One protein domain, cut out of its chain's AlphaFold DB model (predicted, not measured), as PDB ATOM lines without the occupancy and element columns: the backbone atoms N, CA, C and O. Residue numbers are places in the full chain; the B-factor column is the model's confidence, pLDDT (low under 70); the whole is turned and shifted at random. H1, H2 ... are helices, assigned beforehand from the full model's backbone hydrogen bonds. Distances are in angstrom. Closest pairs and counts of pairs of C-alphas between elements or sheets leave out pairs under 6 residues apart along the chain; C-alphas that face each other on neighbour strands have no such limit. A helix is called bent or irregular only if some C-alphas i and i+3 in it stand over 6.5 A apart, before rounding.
ATOM      1  N   ASP A 132      -7.397 -32.006  31.523       83.88
ATOM      2  CA  ASP A 132      -7.515 -33.221  32.322       83.88
ATOM      3  C   ASP A 132      -7.457 -32.857  33.806       83.88
ATOM      4  O   ASP A 132      -6.521 -32.188  34.257       83.88
ATOM      5  N   ILE A 133      -8.465 -33.288  34.563       83.19
ATOM      6  CA  ILE A 133      -8.534 -33.069  36.007       83.19
ATOM      7  C   ILE A 133      -7.959 -34.302  36.694       83.19
ATOM      8  O   ILE A 133      -8.587 -35.360  36.773       83.19
ATOM      9  N   ARG A 134      -6.748 -34.156  37.231       78.62
ATOM     10  CA  ARG A 134      -6.078 -35.229  37.971       78.62
ATOM     11  C   ARG A 134      -6.747 -35.447  39.323       78.62
ATOM     12  O   ARG A 134      -7.121 -34.491  39.992       78.62
ATOM     13  N   ASN A 135      -6.812 -36.708  39.753       76.06
ATOM     14  CA  ASN A 135      -7.213 -37.085  41.113       76.06
ATOM     15  C   ASN A 135      -8.602 -36.568  41.540       76.06
ATOM     16  O   ASN A 135      -8.827 -36.343  42.724       76.06
ATOM     17  N   LEU A 136      -9.539 -36.411  40.595       79.56
ATOM     18  CA  LEU A 136     -10.863 -35.827  40.847       79.56
ATOM     19  C   LEU A 136     -11.539 -36.400  42.103       79.56
ATOM     20  O   LEU A 136     -11.922 -35.646  42.986       79.56
ATOM     21  N   TYR A 137     -11.622 -37.726  42.227       75.19
ATOM     22  CA  TYR A 137     -12.312 -38.364  43.352       75.19
ATOM     23  C   TYR A 137     -11.634 -38.168  44.713       75.19
ATOM     24  O   TYR A 137     -12.324 -38.163  45.727       75.19
ATOM     25  N   THR A 138     -10.308 -38.015  44.758       75.69
ATOM     26  CA  THR A 138      -9.572 -37.827  46.021       75.69
ATOM     27  C   THR A 138      -9.393 -36.359  46.390       75.69
ATOM     28  O   THR A 138      -9.073 -36.061  47.536       75.69
ATOM     29  N   MET A 139      -9.609 -35.446  45.440       78.44
ATOM     30  CA  MET A 139      -9.525 -33.997  45.639       78.44
ATOM     31  C   MET A 139     -10.892 -33.336  45.834       78.44
ATOM     32  O   MET A 139     -10.946 -32.120  45.987       78.44
ATOM     33  N   LEU A 140     -11.988 -34.104  45.834       79.12
ATOM     34  CA  LEU A 140     -13.310 -33.571  46.152       79.12
ATOM     35  C   LEU A 140     -13.369 -33.163  47.635       79.12
ATOM     36  O   LEU A 140     -13.233 -34.028  48.507       79.12
ATOM     37  N   PRO A 141     -13.581 -31.871  47.935       83.19
ATOM     38  CA  PRO A 141     -13.675 -31.387  49.303       83.19
ATOM     39  C   PRO A 141     -15.015 -31.856  49.891       83.19
ATOM     40  O   PRO A 141     -16.084 -31.550  49.358       83.19
ATOM     41  N   GLN A 142     -14.964 -32.729  50.901       78.75
ATOM     42  CA  GLN A 142     -16.126 -33.533  51.307       78.75
ATOM     43  C   GLN A 142     -17.267 -32.681  51.872       78.75
ATOM     44  O   GLN A 142     -18.417 -32.874  51.479       78.75
ATOM     45  N   GLU A 143     -16.952 -31.736  52.759       80.25
ATOM     46  CA  GLU A 143     -17.945 -30.876  53.412       80.25
ATOM     47  C   GLU A 143     -18.611 -29.952  52.387       80.25
ATOM     48  O   GLU A 143     -19.835 -29.917  52.262       80.25
ATOM     49  N   GLU A 144     -17.806 -29.309  51.547       84.12
ATOM     50  CA  GLU A 144     -18.255 -28.395  50.502       84.12
ATOM     51  C   GLU A 144     -19.058 -29.119  49.417       84.12
ATOM     52  O   GLU A 144     -19.999 -28.554  48.856       84.12
ATOM     53  N   THR A 145     -18.734 -30.385  49.135       82.19
ATOM     54  CA  THR A 145     -19.523 -31.223  48.221       82.19
ATOM     55  C   THR A 145     -20.923 -31.470  48.782       82.19
ATOM     56  O   THR A 145     -21.904 -31.360  48.042       82.19
ATOM     57  N   LEU A 146     -21.042 -31.769  50.081       80.88
ATOM     58  CA  LEU A 146     -22.337 -31.972  50.734       80.88
ATOM     59  C   LEU A 146     -23.141 -30.672  50.806       80.88
ATOM     60  O   LEU A 146     -24.322 -30.672  50.459       80.88
ATOM     61  N   ASP A 147     -22.512 -29.558  51.177       81.31
ATOM     62  CA  ASP A 147     -23.179 -28.254  51.231       81.31
ATOM     63  C   ASP A 147     -23.639 -27.782  49.842       81.31
ATOM     64  O   ASP A 147     -24.752 -27.264  49.688       81.31
ATOM     65  N   THR A 148     -22.833 -28.029  48.806       82.88
ATOM     66  CA  THR A 148     -23.207 -27.742  47.413       82.88
ATOM     67  C   THR A 148     -24.395 -28.594  46.983       82.88
ATOM     68  O   THR A 148     -25.354 -28.063  46.421       82.88
ATOM     69  N   LEU A 149     -24.380 -29.898  47.281       82.19
ATOM     70  CA  LEU A 149     -25.495 -30.795  46.979       82.19
ATOM     71  C   LEU A 149     -26.779 -30.347  47.689       82.19
ATOM     72  O   LEU A 149     -27.839 -30.294  47.068       82.19
ATOM     73  N   MET A 150     -26.693 -29.975  48.966       79.50
ATOM     74  CA  MET A 150     -27.837 -29.480  49.732       79.50
ATOM     75  C   MET A 150     -28.407 -28.206  49.129       79.50
ATOM     76  O   MET A 150     -29.614 -28.120  48.906       79.50
ATOM     77  N   THR A 151     -27.544 -27.237  48.827       82.12
ATOM     78  CA  THR A 151     -27.944 -25.973  48.203       82.12
ATOM     79  C   THR A 151     -28.625 -26.229  46.864       82.12
ATOM     80  O   THR A 151     -29.707 -25.705  46.607       82.12
ATOM     81  N   PHE A 152     -28.042 -27.099  46.040       81.50
ATOM     82  CA  PHE A 152     -28.596 -27.489  44.749       81.50
ATOM     83  C   PHE A 152     -29.994 -28.110  44.884       81.50
ATOM     84  O   PHE A 152     -30.933 -27.700  44.200       81.50
ATOM     85  N   LEU A 153     -30.163 -29.056  45.810       79.12
ATOM     86  CA  LEU A 153     -31.450 -29.705  46.058       79.12
ATOM     87  C   LEU A 153     -32.517 -28.716  46.557       79.12
ATOM     88  O   LEU A 153     -33.656 -28.754  46.085       79.12
ATOM     89  N   HIS A 154     -32.139 -27.788  47.440       76.69
ATOM     90  CA  HIS A 154     -33.025 -26.732  47.935       76.69
ATOM     91  C   HIS A 154     -33.474 -25.780  46.822       76.69
ATOM     92  O   HIS A 154     -34.668 -25.489  46.713       76.69
ATOM     93  N   VAL A 155     -32.540 -25.323  45.979       79.50
ATOM     94  CA  VAL A 155     -32.820 -24.429  44.840       79.50
ATOM     95  C   VAL A 155     -33.792 -25.078  43.857       79.50
ATOM     96  O   VAL A 155     -34.696 -24.417  43.351       79.50
ATOM     97  N   HIS A 156     -33.661 -26.384  43.628       71.12
ATOM     98  CA  HIS A 156     -34.542 -27.126  42.727       71.12
ATOM     99  C   HIS A 156     -35.805 -27.688  43.402       71.12
ATOM    100  O   HIS A 156     -36.493 -28.518  42.814       71.12
ATOM    101  N   VAL A 157     -36.151 -27.200  44.604       65.56
ATOM    102  CA  VAL A 157     -37.384 -27.523  45.355       65.56
ATOM    103  C   VAL A 157     -37.536 -29.021  45.645       65.56
ATOM    104  O   VAL A 157     -38.609 -29.513  46.007       65.56
ATOM    105  N   TYR A 158     -36.436 -29.766  45.591       66.75
ATOM    106  CA  TYR A 158     -36.395 -31.091  46.168       66.75
ATOM    107  C   TYR A 158     -36.357 -30.903  47.685       66.75
ATOM    108  O   TYR A 158     -35.314 -30.695  48.289       66.75
ATOM    109  N   ARG A 159     -37.535 -30.912  48.314       64.94
ATOM    110  CA  ARG A 159     -37.667 -31.040  49.777       64.94
ATOM    111  C   ARG A 159     -37.810 -32.497  50.189       64.94
ATOM    112  O   ARG A 159     -37.420 -32.876  51.285       64.94
ATOM    113  N   LYS A 160     -38.373 -33.308  49.289       63.34
ATOM    114  CA  LYS A 160     -38.509 -34.751  49.444       63.34
ATOM    115  C   LYS A 160     -38.190 -35.461  48.138       63.34
ATOM    116  O   LYS A 160     -38.676 -35.050  47.088       63.34
ATOM    117  N   VAL A 161     -37.467 -36.571  48.211       61.47
ATOM    118  CA  VAL A 161     -37.321 -37.507  47.086       61.47
ATOM    119  C   VAL A 161     -37.919 -38.839  47.515       61.47
ATOM    120  O   VAL A 161     -37.513 -39.410  48.522       61.47
ATOM    121  N   LYS A 162     -38.944 -39.316  46.794       61.50
ATOM    122  CA  LYS A 162     -39.742 -40.501  47.182       61.50
ATOM    123  C   LYS A 162     -40.263 -40.453  48.634       61.50
ATOM    124  O   LYS A 162     -40.326 -41.474  49.306       61.50
ATOM    125  N   GLY A 163     -40.621 -39.262  49.119       66.81
ATOM    126  CA  GLY A 163     -41.149 -39.055  50.474       66.81
ATOM    127  C   GLY A 163     -40.100 -38.839  51.572       66.81
ATOM    128  O   GLY A 163     -40.480 -38.429  52.666       66.81
ATOM    129  N   ILE A 164     -38.809 -39.030  51.287       65.06
ATOM    130  CA  ILE A 164     -37.706 -38.850  52.247       65.06
ATOM    131  C   ILE A 164     -37.250 -37.393  52.247       65.06
ATOM    132  O   ILE A 164     -36.968 -36.870  51.168       65.06
ATOM    133  N   SER A 165     -37.167 -36.757  53.423       70.31
ATOM    134  CA  SER A 165     -36.647 -35.387  53.532       70.31
ATOM    135  C   SER A 165     -35.160 -35.340  53.200       70.31
ATOM    136  O   SER A 165     -34.395 -36.213  53.606       70.31
ATOM    137  N   ILE A 166     -34.738 -34.304  52.485       66.12
ATOM    138  CA  ILE A 166     -33.325 -34.111  52.139       66.12
ATOM    139  C   ILE A 166     -32.480 -33.711  53.353       66.12
ATOM    140  O   ILE A 166     -31.302 -34.057  53.406       66.12
ATOM    141  N   ASP A 167     -33.096 -33.137  54.389       66.69
ATOM    142  CA  ASP A 167     -32.439 -32.843  55.671       66.69
ATOM    143  C   ASP A 167     -31.871 -34.100  56.353       66.69
ATOM    144  O   ASP A 167     -30.908 -34.027  57.114       66.69
ATOM    145  N   THR A 168     -32.422 -35.279  56.043       63.44
ATOM    146  CA  THR A 168     -31.948 -36.573  56.556       63.44
ATOM    147  C   THR A 168     -30.577 -36.973  55.999       63.44
ATOM    148  O   THR A 168     -29.961 -37.894  56.517       63.44
ATOM    149  N   ILE A 169     -30.082 -36.307  54.950       60.75
ATOM    150  CA  ILE A 169     -28.749 -36.562  54.379       60.75
ATOM    151  C   ILE A 169     -27.650 -35.804  55.163       60.75
ATOM    152  O   ILE A 169     -26.481 -36.165  55.053       60.75
ATOM    153  N   LYS A 170     -28.001 -34.763  55.943       49.34
ATOM    154  CA  LYS A 170     -27.036 -33.902  56.661       49.34
ATOM    155  C   LYS A 170     -26.729 -34.352  58.094       49.34
ATOM    156  O   LYS A 170     -25.625 -34.113  58.573       49.34
ATOM    157  N   ASN A 171     -27.720 -34.920  58.776       44.31
ATOM    158  CA  ASN A 171     -27.587 -35.432  60.147       44.31
ATOM    159  C   ASN A 171     -27.049 -36.856  60.143       44.31
ATOM    160  O   ASN A 171     -26.572 -37.313  61.205       44.31
TER     161      ASN A 171
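This is residues 132 to 171 of the 171 residues of the protein "Hypothetical protein" of Rotaria magnacalcarata (UniProt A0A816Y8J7). A 14-residue helix, H2, is the longest part; from one end of it a free arm, residues 132 to 145, sticks out with the short helix H1 in it, and past the other end the chain folds back through a loop to a second short helix, H3, which comes near the side of H2. It is a loose, elongated piece with no closed core, and the arm makes much of its length. The printed part has 40 residues, with three named helices in the order H1, H2, H3 and no named strand; the class is all helix. The radius of gyration of the C-alphas is 12.7 A, and the C-alphas span 37 by 20 by 15 A.

The longest helix is H2, residues 142 to 155. H3, residues 166 to 169, is close to H2 but not clearly touching it, with 2 pairs of C-alphas within 8 A. The closest C-alphas of the two are those of Met 150 and Ile 166, 7.6 A apart, and their centres are 10.9 A apart. In the link between them, residues 160 to 161 pair with residues 164 to 165 in a short antiparallel pairing. H1, residues 136 to 139, is apart from H2 and from H3. Residues 132 to 145 stand free, of which 136 to 139 belong to H1 and 142 to 145 belong to H2. In H2 every O i to N i+4 pair is within hydrogen-bond range; H1 and H3 are too short for such a pair, and each has 1 O i to N i+3 pair, which is within range.

H2 runs 20.1 A from C-alpha 142 at (-16.126, -33.533, 51.307) to C-alpha 155 at (-32.820, -24.429, 44.840). Before it along the chain, H1 begins with C-alpha 136 at (-10.863, -35.827, 40.847) and measures 5.3 A from its first to its last C-alpha. After it, H3 measures 5.7 A and ends with C-alpha 169 at (-28.749, -36.562, 54.379). None of the three helices is bent.

The two C-alphas farthest apart are those of Asp 132 and Gly 163, 38.7 A; those of Asp 132 and Asn 171, the first and last printed, are 34.4 A apart. The printed part has no cut, and Asn 171 is the chain's last residue. The link from H1 to H2 is tight, with 2 residues between them, and the link from H2 to H3 is short, with 10 residues. The mean pLDDT of the printed part is 73.3; it is under 70 at residues 157 to 164 and 166 to 171, which take in H3.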